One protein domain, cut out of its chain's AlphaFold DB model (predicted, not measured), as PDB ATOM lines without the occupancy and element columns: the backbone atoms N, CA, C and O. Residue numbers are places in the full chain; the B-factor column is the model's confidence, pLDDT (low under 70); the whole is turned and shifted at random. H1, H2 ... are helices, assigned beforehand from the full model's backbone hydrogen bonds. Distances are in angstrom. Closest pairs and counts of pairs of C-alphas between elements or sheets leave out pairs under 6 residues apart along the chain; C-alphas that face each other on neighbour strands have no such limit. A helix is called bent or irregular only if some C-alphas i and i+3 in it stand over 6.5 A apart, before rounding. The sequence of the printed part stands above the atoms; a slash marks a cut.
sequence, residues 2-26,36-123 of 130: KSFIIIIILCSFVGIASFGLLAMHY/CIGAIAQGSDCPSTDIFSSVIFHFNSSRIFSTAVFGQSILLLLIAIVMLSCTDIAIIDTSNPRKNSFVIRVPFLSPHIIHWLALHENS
ATOM      1  N   LYS A   2      95.017 112.552  53.066       77.19
ATOM      2  CA  LYS A   2      95.412 112.719  54.486       77.19
ATOM      3  C   LYS A   2      96.932 112.666  54.731       77.19
ATOM      4  O   LYS A   2      97.466 113.528  55.410       77.19
ATOM      5  N   SER A   3      97.633 111.709  54.115       82.00
ATOM      6  CA  SER A   3      99.096 111.571  54.249       82.00
ATOM      7  C   SER A   3      99.877 112.763  53.668       82.00
ATOM      8  O   SER A   3     100.812 113.243  54.296       82.00
ATOM      9  N   PHE A   4      99.442 113.311  52.530       91.00
ATOM     10  CA  PHE A   4     100.077 114.485  51.920       91.00
ATOM     11  C   PHE A   4      99.936 115.741  52.794       91.00
ATOM     12  O   PHE A   4     100.893 116.486  52.975       91.00
ATOM     13  N   ILE A   5      98.762 115.926  53.406       91.38
ATOM     14  CA  ILE A   5      98.509 117.023  54.349       91.38
ATOM     15  C   ILE A   5      99.410 116.895  55.585       91.38
ATOM     16  O   ILE A   5      99.998 117.884  56.011       91.38
ATOM     17  N   ILE A   6      99.575 115.683  56.126       93.50
ATOM     18  CA  ILE A   6     100.476 115.428  57.264       93.50
ATOM     19  C   ILE A   6     101.918 115.810  56.912       93.50
ATOM     20  O   ILE A   6     102.572 116.493  57.694       93.50
ATOM     21  N   ILE A   7     102.400 115.421  55.729       93.69
ATOM     22  CA  ILE A   7     103.758 115.754  55.279       93.69
ATOM     23  C   ILE A   7     103.939 117.272  55.182       93.69
ATOM     24  O   ILE A   7     104.915 117.797  55.709       93.69
ATOM     25  N   ILE A   8     102.985 117.993  54.585       92.94
ATOM     26  CA  ILE A   8     103.049 119.461  54.483       92.94
ATOM     27  C   ILE A   8     103.090 120.114  55.867       92.94
ATOM     28  O   ILE A   8     103.887 121.026  56.086       92.94
ATOM     29  N   ILE A   9     102.259 119.652  56.804       92.75
ATOM     30  CA  ILE A   9     102.224 120.187  58.171       92.75
ATOM     31  C   ILE A   9     103.564 119.952  58.871       92.75
ATOM     32  O   ILE A   9     104.107 120.881  59.464       92.75
ATOM     33  N   LEU A  10     104.129 118.747  58.762       91.00
ATOM     34  CA  LEU A  10     105.431 118.428  59.349       91.00
ATOM     35  C   LEU A  10     106.546 119.279  58.737       91.00
ATOM     36  O   LEU A  10     107.333 119.868  59.473       91.00
ATOM     37  N   CYS A  11     106.587 119.415  57.410       86.81
ATOM     38  CA  CYS A  11     107.560 120.271  56.733       86.81
ATOM     39  C   CYS A  11     107.423 121.742  57.149       86.81
ATOM     40  O   CYS A  11     108.430 122.403  57.387       86.81
ATOM     41  N   SER A  12     106.193 122.245  57.287       88.00
ATOM     42  CA  SER A  12     105.933 123.623  57.721       88.00
ATOM     43  C   SER A  12     106.396 123.847  59.157       88.00
ATOM     44  O   SER A  12     107.051 124.843  59.446       88.00
ATOM     45  N   PHE A  13     106.108 122.900  60.049       87.69
ATOM     46  CA  PHE A  13     106.538 122.959  61.441       87.69
ATOM     47  C   PHE A  13     108.065 122.956  61.565       87.69
ATOM     48  O   PHE A  13     108.629 123.813  62.243       87.69
ATOM     49  N   VAL A  14     108.741 122.042  60.858       85.25
ATOM     50  CA  VAL A  14     110.210 121.976  60.825       85.25
ATOM     51  C   VAL A  14     110.803 123.264  60.256       85.25
ATOM     52  O   VAL A  14     111.769 123.778  60.814       85.25
ATOM     53  N   GLY A  15     110.209 123.812  59.193       81.00
ATOM     54  CA  GLY A  15     110.628 125.081  58.604       81.00
ATOM     55  C   GLY A  15     110.500 126.249  59.581       81.00
ATOM     56  O   GLY A  15     111.463 126.969  59.809       81.00
ATOM     57  N   ILE A  16     109.338 126.431  60.213       82.19
ATOM     58  CA  ILE A  16     109.130 127.519  61.183       82.19
ATOM     59  C   ILE A  16     110.114 127.397  62.353       82.19
ATOM     60  O   ILE A  16     110.691 128.397  62.776       82.19
ATOM     61  N   ALA A  17     110.348 126.178  62.846       79.50
ATOM     62  CA  ALA A  17     111.292 125.930  63.929       79.50
ATOM     63  C   ALA A  17     112.740 126.277  63.537       79.50
ATOM     64  O   ALA A  17     113.446 126.915  64.316       79.50
ATOM     65  N   SER A  18     113.186 125.898  62.336       72.44
ATOM     66  CA  SER A  18     114.545 126.198  61.872       72.44
ATOM     67  C   SER A  18     114.736 127.683  61.551       72.44
ATOM     68  O   SER A  18     115.719 128.277  61.994       72.44
ATOM     69  N   PHE A  19     113.784 128.320  60.863       71.19
ATOM     70  CA  PHE A  19     113.851 129.749  60.541       71.19
ATOM     71  C   PHE A  19     113.712 130.647  61.776       71.19
ATOM     72  O   PHE A  19     114.379 131.676  61.848       71.19
ATOM     73  N   GLY A  20     112.919 130.255  62.778       72.56
ATOM     74  CA  GLY A  20     112.802 130.999  64.036       72.56
ATOM     75  C   GLY A  20     114.114 131.066  64.823       72.56
ATOM     76  O   GLY A  20     114.419 132.092  65.425       72.56
ATOM     77  N   LEU A  21     114.927 130.007  64.773       69.44
ATOM     78  CA  LEU A  21     116.237 129.971  65.430       69.44
ATOM     79  C   LEU A  21     117.306 130.755  64.667       69.44
ATOM     80  O   LEU A  21     118.182 131.335  65.298       69.44
ATOM     81  N   LEU A  22     117.218 130.805  63.335       67.19
ATOM     82  CA  LEU A  22     118.081 131.649  62.500       67.19
ATOM     83  C   LEU A  22     117.740 133.140  62.637       67.19
ATOM     84  O   LEU A  22     118.608 133.990  62.470       67.19
ATOM     85  N   ALA A  23     116.485 133.464  62.959       66.19
ATOM     86  CA  ALA A  23     116.036 134.832  63.201       66.19
ATOM     87  C   ALA A  23     116.472 135.390  64.570       66.19
ATOM     88  O   ALA A  23     116.311 136.589  64.809       66.19
ATOM     89  N   MET A  24     117.034 134.564  65.466       64.81
ATOM     90  CA  MET A  24     117.667 135.055  66.694       64.81
ATOM     91  C   MET A  24     118.948 135.818  66.345       64.81
ATOM     92  O   MET A  24     120.031 135.247  66.237       64.81
ATOM     93  N   HIS A  25     118.807 137.130  66.176       61.38
ATOM     94  CA  HIS A  25     119.926 138.048  66.031       61.38
ATOM     95  C   HIS A  25     120.772 138.060  67.312       61.38
ATOM     96  O   HIS A  25     120.238 138.074  68.423       61.38
ATOM     97  N   TYR A  26     122.096 138.064  67.163       61.53
ATOM     98  CA  TYR A  26     123.006 138.240  68.287       61.53
ATOM     99  C   TYR A  26     122.888 139.678  68.806       61.53
ATOM    100  O   TYR A  26     122.948 140.632  68.034       61.53
ATOM    101  N   CYS A  36     126.363 135.127  73.060       75.88
ATOM    102  CA  CYS A  36     125.116 134.542  72.583       75.88
ATOM    103  C   CYS A  36     124.781 133.277  73.390       75.88
ATOM    104  O   CYS A  36     125.656 132.497  73.754       75.88
ATOM    105  N   ILE A  37     123.498 133.030  73.660       76.25
ATOM    106  CA  ILE A  37     123.072 131.923  74.537       76.25
ATOM    107  C   ILE A  37     123.522 130.538  74.034       76.25
ATOM    108  O   ILE A  37     123.812 129.642  74.825       76.25
ATOM    109  N   GLY A  38     123.647 130.380  72.711       74.69
ATOM    110  CA  GLY A  38     124.138 129.151  72.091       74.69
ATOM    111  C   GLY A  38     125.613 128.858  72.383       74.69
ATOM    112  O   GLY A  38     125.982 127.690  72.427       74.69
ATOM    113  N   ALA A  39     126.436 129.884  72.636       77.56
ATOM    114  CA  ALA A  39     127.866 129.739  72.919       77.56
ATOM    115  C   ALA A  39     128.088 129.037  74.258       77.56
ATOM    116  O   ALA A  39     128.924 128.147  74.372       77.56
ATOM    117  N   ILE A  40     127.256 129.365  75.247       77.31
ATOM    118  CA  ILE A  40     127.280 128.732  76.568       77.31
ATOM    119  C   ILE A  40     126.909 127.249  76.452       77.31
ATOM    120  O   ILE A  40     127.573 126.396  77.032       77.31
ATOM    121  N   ALA A  41     125.869 126.933  75.675       77.19
ATOM    122  CA  ALA A  41     125.416 125.556  75.481       77.19
ATOM    123  C   ALA A  41     126.398 124.706  74.653       77.19
ATOM    124  O   ALA A  41     126.453 123.491  74.833       77.19
ATOM    125  N   GLN A  42     127.148 125.330  73.741       82.69
ATOM    126  CA  GLN A  42     128.109 124.660  72.857       82.69
ATOM    127  C   GLN A  42     129.550 124.677  73.386       82.69
ATOM    128  O   GLN A  42     130.377 123.919  72.885       82.69
ATOM    129  N   GLY A  43     129.863 125.510  74.383       79.75
ATOM    130  CA  GLY A  43     131.236 125.739  74.840       79.75
ATOM    131  C   GLY A  43     132.124 126.374  73.765       79.75
ATOM    132  O   GLY A  43     133.320 126.096  73.726       79.75
ATOM    133  N   SER A  44     131.542 127.170  72.865       80.25
ATOM    134  CA  SER A  44     132.223 127.786  71.718       80.25
ATOM    135  C   SER A  44     131.996 129.291  71.686       80.25
ATOM    136  O   SER A  44     131.026 129.772  72.260       80.25
ATOM    137  N   ASP A  45     132.818 130.029  70.945       81.06
ATOM    138  CA  ASP A  45     132.554 131.445  70.683       81.06
ATOM    139  C   ASP A  45     131.360 131.634  69.739       81.06
ATOM    140  O   ASP A  45     130.968 130.731  68.990       81.06
ATOM    141  N   CYS A  46     130.771 132.829  69.776       79.88
ATOM    142  CA  CYS A  46     129.718 133.196  68.841       79.88
ATOM    143  C   CYS A  46     130.301 133.418  67.442       79.88
ATOM    144  O   CYS A  46     131.353 134.048  67.307       79.88
ATOM    145  N   PRO A  47     129.622 132.934  66.390       76.38
ATOM    146  CA  PRO A  47     130.100 133.076  65.022       76.38
ATOM    147  C   PRO A  47     130.212 134.560  64.649       76.38
ATOM    148  O   PRO A  47     129.258 135.323  64.802       76.38
ATOM    149  N   SER A  48     131.382 134.968  64.152       69.62
ATOM    150  CA  SER A  48     131.639 136.342  63.718       69.62
ATOM    151  C   SER A  48     131.449 136.464  62.206       69.62
ATOM    152  O   SER A  48     132.219 135.929  61.417       69.62
ATOM    153  N   THR A  49     130.415 137.202  61.794       69.12
ATOM    154  CA  THR A  49     130.134 137.706  60.426       69.12
ATOM    155  C   THR A  49     129.978 136.703  59.272       69.12
ATOM    156  O   THR A  49     129.343 137.049  58.277       69.12
ATOM    157  N   ASP A  50     130.484 135.475  59.375       80.69
ATOM    158  CA  ASP A  50     130.349 134.462  58.333       80.69
ATOM    159  C   ASP A  50     128.998 133.739  58.429       80.69
ATOM    160  O   ASP A  50     128.654 133.121  59.442       80.69
ATOM    161  N   ILE A  51     128.242 133.792  57.332       80.31
ATOM    162  CA  ILE A  51     126.891 133.235  57.218       80.31
ATOM    163  C   ILE A  51     126.923 131.713  57.389       80.31
ATOM    164  O   ILE A  51     126.045 131.152  58.044       80.31
ATOM    165  N   PHE A  52     127.938 131.035  56.844       82.69
ATOM    166  CA  PHE A  52     128.039 129.579  56.951       82.69
ATOM    167  C   PHE A  52     128.295 129.137  58.393       82.69
ATOM    168  O   PHE A  52     127.589 128.260  58.896       82.69
ATOM    169  N   SER A  53     129.243 129.776  59.083       80.00
ATOM    170  CA  SER A  53     129.506 129.509  60.500       80.00
ATOM    171  C   SER A  53     128.283 129.782  61.386       80.00
ATOM    172  O   SER A  53     127.992 128.992  62.284       80.00
ATOM    173  N   SER A  54     127.507 130.828  61.083       79.38
ATOM    174  CA  SER A  54     126.257 131.144  61.781       79.38
ATOM    175  C   SER A  54     125.204 130.048  61.602       79.38
ATOM    176  O   SER A  54     124.677 129.534  62.589       79.38
ATOM    177  N   VAL A  55     124.946 129.600  60.370       82.12
ATOM    178  CA  VAL A  55     123.967 128.531  60.095       82.12
ATOM    179  C   VAL A  55     124.332 127.236  60.824       82.12
ATOM    180  O   VAL A  55     123.472 126.618  61.453       82.12
ATOM    181  N   ILE A  56     125.607 126.840  60.783       84.94
ATOM    182  CA  ILE A  56     126.100 125.634  61.467       84.94
ATOM    183  C   ILE A  56     125.932 125.769  62.983       84.94
ATOM    184  O   ILE A  56     125.463 124.839  63.641       84.94
ATOM    185  N   PHE A  57     126.269 126.931  63.535       84.56
ATOM    186  CA  PHE A  57     126.120 127.219  64.956       84.56
ATOM    187  C   PHE A  57     124.658 127.136  65.417       84.56
ATOM    188  O   PHE A  57     124.370 126.479  66.419       84.56
ATOM    189  N   HIS A  58     123.716 127.731  64.678       83.50
ATOM    190  CA  HIS A  58     122.288 127.663  65.008       83.50
ATOM    191  C   HIS A  58     121.735 126.235  64.884       83.50
ATOM    192  O   HIS A  58     120.956 125.810  65.739       83.50
ATOM    193  N   PHE A  59     122.180 125.462  63.888       84.62
ATOM    194  CA  PHE A  59     121.793 124.057  63.722       84.62
ATOM    195  C   PHE A  59     122.330 123.157  64.848       84.62
ATOM    196  O   PHE A  59     121.622 122.297  65.377       84.62
ATOM    197  N   ASN A  60     123.574 123.365  65.275       85.00
ATOM    198  CA  ASN A  60     124.126 122.643  66.420       85.00
ATOM    199  C   ASN A  60     123.415 123.024  67.721       85.00
ATOM    200  O   ASN A  60     123.083 122.144  68.519       85.00
ATOM    201  N   SER A  61     123.092 124.305  67.903       82.50
ATOM    202  CA  SER A  61     122.317 124.766  69.055       82.50
ATOM    203  C   SER A  61     120.922 124.133  69.086       82.50
ATOM    204  O   SER A  61     120.474 123.682  70.142       82.50
ATOM    205  N   SER A  62     120.245 124.036  67.933       81.31
ATOM    206  CA  SER A  62     118.923 123.408  67.830       81.31
ATOM    207  C   SER A  62     118.978 121.917  68.141       81.31
ATOM    208  O   SER A  62     118.083 121.396  68.809       81.31
ATOM    209  N   ARG A  63     120.040 121.228  67.704       84.88
ATOM    210  CA  ARG A  63     120.285 119.820  68.031       84.88
ATOM    211  C   ARG A  63     120.440 119.630  69.535       84.88
ATOM    212  O   ARG A  63     119.720 118.811  70.094       84.88
ATOM    213  N   ILE A  64     121.328 120.387  70.182       83.81
ATOM    214  CA  ILE A  64     121.597 120.265  71.625       83.81
ATOM    215  C   ILE A  64     120.320 120.522  72.427       83.81
ATOM    216  O   ILE A  64     119.938 119.691  73.252       83.81
ATOM    217  N   PHE A  65     119.610 121.612  72.125       80.88
ATOM    218  CA  PHE A  65     118.352 121.944  72.789       80.88
ATOM    219  C   PHE A  65     117.298 120.847  72.602       80.88
ATOM    220  O   PHE A  65     116.710 120.377  73.573       80.88
ATOM    221  N   SER A  66     117.112 120.368  71.369       81.06
ATOM    222  CA  SER A  66     116.156 119.294  71.077       81.06
ATOM    223  C   SER A  66     116.520 118.004  71.807       81.06
ATOM    224  O   SER A  66     115.648 117.356  72.372       81.06
ATOM    225  N   THR A  67     117.801 117.630  71.857       83.31
ATOM    226  CA  THR A  67     118.230 116.434  72.596       83.31
ATOM    227  C   THR A  67     118.049 116.580  74.103       83.31
ATOM    228  O   THR A  67     117.651 115.615  74.750       83.31
ATOM    229  N   ALA A  68     118.281 117.771  74.660       81.25
ATOM    230  CA  ALA A  68     118.092 118.036  76.081       81.25
ATOM    231  C   ALA A  68     116.608 117.975  76.477       81.25
ATOM    232  O   ALA A  68     116.271 117.377  77.496       81.25
ATOM    233  N   VAL A  69     115.725 118.538  75.648       80.62
ATOM    234  CA  VAL A  69     114.275 118.499  75.866       80.62
ATOM    235  C   VAL A  69     113.747 117.088  75.615       80.62
ATOM    236  O   VAL A  69     113.268 116.423  76.524       80.62
ATOM    237  N   PHE A  70     113.872 116.564  74.399       80.88
ATOM    238  CA  PHE A  70     113.223 115.306  74.039       80.88
ATOM    239  C   PHE A  70     113.882 114.071  74.663       80.88
ATOM    240  O   PHE A  70     113.184 113.091  74.905       80.88
ATOM    241  N   GLY A  71     115.180 114.102  74.980       77.56
ATOM    242  CA  GLY A  71     115.886 112.940  75.531       77.56
ATOM    243  C   GLY A  71     115.288 112.448  76.852       77.56
ATOM    244  O   GLY A  71     115.009 111.261  76.998       77.56
ATOM    245  N   GLN A  72     115.033 113.362  77.789       73.94
ATOM    246  CA  GLN A  72     114.436 113.044  79.094       73.94
ATOM    247  C   GLN A  72     112.905 113.173  79.069       73.94
ATOM    248  O   GLN A  72     112.200 112.386  79.704       73.94
ATOM    249  N   SER A  73     112.357 114.131  78.310       79.12
ATOM    250  CA  SER A  73     110.910 114.365  78.286       79.12
ATOM    251  C   SER A  73     110.124 113.249  77.603       79.12
ATOM    252  O   SER A  73     108.980 113.031  77.987       79.12
ATOM    253  N   ILE A  74     110.700 112.508  76.647       79.19
ATOM    254  CA  ILE A  74     110.015 111.347  76.052       79.19
ATOM    255  C   ILE A  74     109.825 110.248  77.100       79.19
ATOM    256  O   ILE A  74     108.737 109.690  77.198       79.19
ATOM    257  N   LEU A  75     110.842 109.969  77.919       78.75
ATOM    258  CA  LEU A  75     110.730 108.980  78.991       78.75
ATOM    259  C   LEU A  75     109.668 109.399  80.016       78.75
ATOM    260  O   LEU A  75     108.811 108.595  80.369       78.75
ATOM    261  N   LEU A  76     109.676 110.667  80.440       83.88
ATOM    262  CA  LEU A  76     108.668 111.205  81.360       83.88
ATOM    263  C   LEU A  76     107.256 111.177  80.763       83.88
ATOM    264  O   LEU A  76     106.308 110.836  81.466       83.88
ATOM    265  N   LEU A  77     107.109 111.488  79.473       83.62
ATOM    266  CA  LEU A  77     105.833 111.410  78.763       83.62
ATOM    267  C   LEU A  77     105.326 109.966  78.685       83.62
ATOM    268  O   LEU A  77     104.152 109.719  78.942       83.62
ATOM    269  N   LEU A  78     106.201 109.009  78.372       81.81
ATOM    270  CA  LEU A  78     105.855 107.587  78.344       81.81
ATOM    271  C   LEU A  78     105.449 107.091  79.732       81.81
ATOM    272  O   LEU A  78     104.429 106.421  79.853       81.81
ATOM    273  N   ILE A  79     106.181 107.474  80.783       84.00
ATOM    274  CA  ILE A  79     105.812 107.165  82.170       84.00
ATOM    275  C   ILE A  79     104.449 107.778  82.505       84.00
ATOM    276  O   ILE A  79     103.599 107.086  83.050       84.00
ATOM    277  N   ALA A  80     104.196 109.038  82.143       83.50
ATOM    278  CA  ALA A  80     102.912 109.690  82.392       83.50
ATOM    279  C   ALA A  80     101.749 108.989  81.668       83.50
ATOM    280  O   ALA A  80     100.692 108.801  82.264       83.50
ATOM    281  N   ILE A  81     101.946 108.554  80.419       82.25
ATOM    282  CA  ILE A  81     100.950 107.787  79.656       82.25
ATOM    283  C   ILE A  81     100.709 106.422  80.304       82.25
ATOM    284  O   ILE A  81      99.556 106.029  80.466       82.25
ATOM    285  N   VAL A  82     101.769 105.718  80.713       81.06
ATOM    286  CA  VAL A  82     101.659 104.426  81.405       81.06
ATOM    287  C   VAL A  82     100.895 104.595  82.715       81.06
ATOM    288  O   VAL A  82      99.922 103.885  82.942       81.06
ATOM    289  N   MET A  83     101.248 105.588  83.532       78.75
ATOM    290  CA  MET A  83     100.552 105.872  84.789       78.75
ATOM    291  C   MET A  83      99.079 106.221  84.556       78.75
ATOM    292  O   MET A  83      98.224 105.685  85.249       78.75
ATOM    293  N   LEU A  84      98.766 107.036  83.544       73.94
ATOM    294  CA  LEU A  84      97.386 107.376  83.180       73.94
ATOM    295  C   LEU A  84      96.600 106.168  82.642       73.94
ATOM    296  O   LEU A  84      95.391 106.080  82.837       73.94
ATOM    297  N   SER A  85      97.275 105.233  81.971       68.00
ATOM    298  CA  SER A  85      96.664 103.990  81.486       68.00
ATOM    299  C   SER A  85      96.463 102.950  82.589       68.00
ATOM    300  O   SER A  85      95.540 102.147  82.496       68.00
ATOM    301  N   CYS A  86      97.294 102.981  83.635       63.78
ATOM    302  CA  CYS A  86      97.202 102.098  84.796       63.78
ATOM    303  C   CYS A  86      96.244 102.619  85.875       63.78
ATOM    304  O   CYS A  86      95.878 101.865  86.775       63.78
ATOM    305  N   THR A  87      95.835 103.890  85.824       59.03
ATOM    306  CA  THR A  87      94.757 104.377  86.683       59.03
ATOM    307  C   THR A  87      93.413 103.931  86.123       59.03
ATOM    308  O   THR A  87      92.822 104.614  85.285       59.03
ATOM    309  N   ASP A  88      92.896 102.813  86.628       56.38
ATOM    310  CA  ASP A  88      91.461 102.549  86.578       56.38
ATOM    311  C   ASP A  88      90.767 103.629  87.413       56.38
ATOM    312  O   ASP A  88      90.793 103.617  88.647       56.38
ATOM    313  N   ILE A  89      90.167 104.615  86.744       55.19
ATOM    314  CA  ILE A  89      89.332 105.607  87.419       55.19
ATOM    315  C   ILE A  89      88.018 104.910  87.782       55.19
ATOM    316  O   ILE A  89      87.034 104.955  87.040       55.19
ATOM    317  N   ALA A  90      88.006 104.246  88.937       52.44
ATOM    318  CA  ALA A  90      86.789 103.764  89.567       52.44
ATOM    319  C   ALA A  90      86.004 104.977  90.086       52.44
ATOM    320  O   ALA A  90      86.256 105.493  91.174       52.44
ATOM    321  N   ILE A  91      85.058 105.465  89.284       54.94
ATOM    322  CA  ILE A  91      84.072 106.437  89.758       54.94
ATOM    323  C   ILE A  91      83.099 105.659  90.645       54.94
ATOM    324  O   ILE A  91      82.249 104.923  90.147       54.94
ATOM    325  N   ILE A  92      83.260 105.782  91.963       54.34
ATOM    326  CA  ILE A  92      82.318 105.211  92.926       54.34
ATOM    327  C   ILE A  92      81.033 106.038  92.845       54.34
ATOM    328  O   ILE A  92      80.998 107.187  93.284       54.34
ATOM    329  N   ASP A  93      79.984 105.460  92.262       51.47
ATOM    330  CA  ASP A  93      78.642 106.033  92.301       51.47
ATOM    331  C   ASP A  93      78.074 105.868  93.720       51.47
ATOM    332  O   ASP A  93      77.635 104.790  94.121       51.47
ATOM    333  N   THR A  94      78.136 106.936  94.517       53.78
ATOM    334  CA  THR A  94      77.649 106.952  95.906       53.78
ATOM    335  C   THR A  94      76.139 107.177  96.012       53.78
ATOM    336  O   THR A  94      75.610 107.244  97.122       53.78
ATOM    337  N   SER A  95      75.415 107.279  94.892       56.50
ATOM    338  CA  SER A  95      73.998 107.658  94.902       56.50
ATOM    339  C   SER A  95      73.028 106.511  95.213       56.50
ATOM    340  O   SER A  95      71.857 106.772  95.490       56.50
ATOM    341  N   ASN A  96      73.476 105.246  95.220       51.69
ATOM    342  CA  ASN A  96      72.582 104.105  95.449       51.69
ATOM    343  C   ASN A  96      73.242 102.952  96.244       51.69
ATOM    344  O   ASN A  96      73.910 102.100  95.657       51.69
ATOM    345  N   PRO A  97      73.009 102.834  97.567       54.00
ATOM    346  CA  PRO A  97      73.690 101.860  98.434       54.00
ATOM    347  C   PRO A  97      73.269 100.392  98.218       54.00
ATOM    348  O   PRO A  97      73.649  99.521  98.998       54.00
ATOM    349  N   ARG A  98      72.456 100.087  97.196       54.38
ATOM    350  CA  ARG A  98      71.884  98.748  96.964       54.38
ATOM    351  C   ARG A  98      72.335  98.049  95.686       54.38
ATOM    352  O   ARG A  98      71.936  96.909  95.461       54.38
ATOM    353  N   LYS A  99      73.167  98.680  94.857       50.88
ATOM    354  CA  LYS A  99      73.743  98.048  93.665       50.88
ATOM    355  C   LYS A  99      75.236  98.342  93.603       50.88
ATOM    356  O   LYS A  99      75.648  99.346  93.041       50.88
ATOM    357  N   ASN A 100      76.043  97.420  94.122       45.94
ATOM    358  CA  ASN A 100      77.475  97.361  93.818       45.94
ATOM    359  C   ASN A 100      77.675  96.900  92.364       45.94
ATOM    360  O   ASN A 100      78.206  95.820  92.117       45.94
ATOM    361  N   SER A 101      77.209  97.673  91.381       50.12
ATOM    362  CA  SER A 101      77.632  97.463  90.000       50.12
ATOM    363  C   SER A 101      78.966  98.168  89.812       50.12
ATOM    364  O   SER A 101      79.025  99.390  89.695       50.12
ATOM    365  N   PHE A 102      80.039  97.384  89.820       47.62
ATOM    366  CA  PHE A 102      81.363  97.835  89.424       47.62
ATOM    367  C   PHE A 102      81.325  98.196  87.934       47.62
ATOM    368  O   PHE A 102      81.152  97.321  87.087       47.62
ATOM    369  N   VAL A 103      81.418  99.487  87.608       56.56
ATOM    370  CA  VAL A 103      81.482  99.955  86.219       56.56
ATOM    371  C   VAL A 103      82.945 100.156  85.854       56.56
ATOM    372  O   VAL A 103      83.585 101.099  86.317       56.56
ATOM    373  N   ILE A 104      83.470  99.271  85.007       49.94
ATOM    374  CA  ILE A 104      84.810  99.402  84.431       49.94
ATOM    375  C   ILE A 104      84.753 100.466  83.335       49.94
ATOM    376  O   ILE A 104      84.094 100.285  82.309       49.94
ATOM    377  N   ARG A 105      85.455 101.584  83.537       54.34
ATOM    378  CA  ARG A 105      85.717 102.577  82.492       54.34
ATOM    379  C   ARG A 105      87.142 102.414  81.995       54.34
ATOM    380  O   ARG A 105      88.082 102.877  82.627       54.34
ATOM    381  N   VAL A 106      87.276 101.802  80.825       53.75
ATOM    382  CA  VAL A 106      88.540 101.765  80.089       53.75
ATOM    383  C   VAL A 106      88.739 103.094  79.345       53.75
ATOM    384  O   VAL A 106      87.915 103.439  78.495       53.75
ATOM    385  N   PRO A 107      89.812 103.856  79.622       54.44
ATOM    386  CA  PRO A 107      89.976 105.219  79.105       54.44
ATOM    387  C   PRO A 107      90.272 105.287  77.598       54.44
ATOM    388  O   PRO A 107      90.166 106.356  77.005       54.44
ATOM    389  N   PHE A 108      90.623 104.163  76.962       55.31
ATOM    390  CA  PHE A 108      91.053 104.121  75.559       55.31
ATOM    391  C   PHE A 108      90.002 103.563  74.582       55.31
ATOM    392  O   PHE A 108      90.168 103.672  73.367       55.31
ATOM    393  N   LEU A 109      88.909 102.973  75.074       57.03
ATOM    394  CA  LEU A 109      87.861 102.437  74.203       57.03
ATOM    395  C   LEU A 109      86.747 103.464  74.007       57.03
ATOM    396  O   LEU A 109      86.124 103.930  74.957       57.03
ATOM    397  N   SER A 110      86.464 103.774  72.740       62.34
ATOM    398  CA  SER A 110      85.303 104.582  72.375       62.34
ATOM    399  C   SER A 110      84.020 103.920  72.899       62.34
ATOM    400  O   SER A 110      83.851 102.707  72.725       62.34
ATOM    401  N   PRO A 111      83.074 104.688  73.473       62.12
ATOM    402  CA  PRO A 111      81.801 104.153  73.955       62.12
ATOM    403  C   PRO A 111      81.006 103.446  72.850       62.12
ATOM    404  O   PRO A 111      80.223 102.550  73.144       62.12
ATOM    405  N   HIS A 112      81.246 103.781  71.578       61.84
ATOM    406  CA  HIS A 112      80.645 103.088  70.439       61.84
ATOM    407  C   HIS A 112      81.105 101.635  70.308       61.84
ATOM    408  O   HIS A 112      80.303 100.787  69.941       61.84
ATOM    409  N   ILE A 113      82.368 101.341  70.628       70.06
ATOM    410  CA  ILE A 113      82.904  99.975  70.588       70.06
ATOM    411  C   ILE A 113      82.309  99.171  71.740       70.06
ATOM    412  O   ILE A 113      81.841  98.060  71.529       70.06
ATOM    413  N   ILE A 114      82.245  99.761  72.936       68.12
ATOM    414  CA  ILE A 114      81.639  99.118  74.109       68.12
ATOM    415  C   ILE A 114      80.152  98.830  73.853       68.12
ATOM    416  O   ILE A 114      79.680  97.731  74.118       68.12
ATOM    417  N   HIS A 115      79.424  99.793  73.282       67.06
ATOM    418  CA  HIS A 115      78.020  99.622  72.915       67.06
ATOM    419  C   HIS A 115      77.826  98.564  71.819       67.06
ATOM    420  O   HIS A 115      76.903  97.759  71.905       67.06
ATOM    421  N   TRP A 116      78.712  98.535  70.819       71.56
ATOM    422  CA  TRP A 116      78.705  97.518  69.768       71.56
ATOM    423  C   TRP A 116      78.943  96.110  70.337       71.56
ATOM    424  O   TRP A 116      78.179  95.201  70.031       71.56
ATOM    425  N   LEU A 117      79.923  95.938  71.232       70.81
ATOM    426  CA  LEU A 117      80.169  94.664  71.922       70.81
ATOM    427  C   LEU A 117      78.979  94.233  72.793       70.81
ATOM    428  O   LEU A 117      78.565  93.078  72.732       70.81
ATOM    429  N   ALA A 118      78.377  95.165  73.538       69.50
ATOM    430  CA  ALA A 118      77.219  94.879  74.389       69.50
ATOM    431  C   ALA A 118      75.982  94.414  73.595       69.50
ATOM    432  O   ALA A 118      75.164  93.643  74.107       69.50
ATOM    433  N   LEU A 119      75.844  94.865  72.343       67.44
ATOM    434  CA  LEU A 119      74.769  94.436  71.448       67.44
ATOM    435  C   LEU A 119      74.964  92.989  70.965       67.44
ATOM    436  O   LEU A 119      73.988  92.272  70.765       67.44
ATOM    437  N   HIS A 120      76.219  92.563  70.801       66.12
ATOM    438  CA  HIS A 120      76.572  91.213  70.363       66.12
ATOM    439  C   HIS A 120      76.499  90.174  71.491       66.12
ATOM    440  O   HIS A 120      76.183  89.020  71.221       66.12
ATOM    441  N   GLU A 121      76.722  90.557  72.750       67.19
ATOM    442  CA  GLU A 121      76.570  89.636  73.891       67.19
ATOM    443  C   GLU A 121      75.107  89.274  74.196       67.19
ATOM    444  O   GLU A 121      74.838  88.200  74.724       67.19
ATOM    445  N   ASN A 122      74.152  90.142  73.841       62.28
ATOM    446  CA  ASN A 122      72.719  89.923  74.080       62.28
ATOM    447  C   ASN A 122      71.945  89.470  72.832       62.28
ATOM    448  O   ASN A 122      70.712  89.474  72.843       62.28
ATOM    449  N   SER A 123      72.624  89.093  71.743       57.56
ATOM    450  CA  SER A 123      71.919  88.538  70.588       57.56
ATOM    451  C   SER A 123      71.370  87.151  70.949       57.56
ATOM    452  O   SER A 123      72.155  86.301  71.379       57.56
TER     453      SER A 123
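AT A GLANCE: This is residues 2 to 26 and 36 to 123 of the 130 residues of an uncharacterized protein of Candidatus Yanofskybacteria bacterium RIFCSPLOWO2_01_FULL_49_25 (UniProt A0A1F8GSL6). The end of H1 meets the early part of the long helix H3 in a V, with the short H2 packed crosswise on H3 near that corner, while the far end of H3 runs out into a long loop that folds back and leads to H4, which touches no other helix. Residues 2 to 16 of H1 stick out as an arm, and H3 with the loop makes most of the length. The printed part has 113 residues with four named helices, H1 to H4 in order, no named strand, and the class all helix. It is extended, with a radius of gyration of the C-alphas of 25.5 A, and spans 78 by 34 by 20 A.

HOW THE PARTS SIT: H1, residues 2 to 22, touches H3, residues 51 to 86, with residues 18 to 22 alone. The closest C-alphas, of Leu 22 and His 58, are 6.3 A apart, at a steep tilt of 54 degrees, opposite ways. H2, residues 37 to 42, touches residues 57 to 64 of H3 alone, about perpendicular at 81 degrees; the closest C-alphas, of Gly 38 and Ser 61, are 5.6 A apart. H4, residues 111 to 121, is apart from H1, H2 and H3. Every O i to N i+4 pair is within hydrogen-bond range in H1 and H4, against 1 of 2 in H2 and 30 of 32 in H3.

IN THESE COORDINATES: H1 begins at C-alpha 2 (95.412, 112.719, 54.486) and is 30.6 A long. H2 measures 9.0 A. H3, 51.1 A long, has a kink of 27 degrees near residue 70; it is neither bent nor irregular, but only just: C-alphas 69 and 72 are 6.3 A apart. H4, 15.4 A long, ends at C-alpha 121 (76.570, 89.636, 73.891).

THE WHOLE: The two C-alphas farthest apart, of Thr 49 and Arg 98, are 79.0 A apart. Residues 27 to 35 are not printed, and C-alphas 26 and 36 are 6.0 A apart across the cut. The link from H3 to H4, residues 87 to 110, is long. The mean pLDDT of the printed part is 72.7, with 44 residues under 70, among them 21 to 26 and 85 to 112.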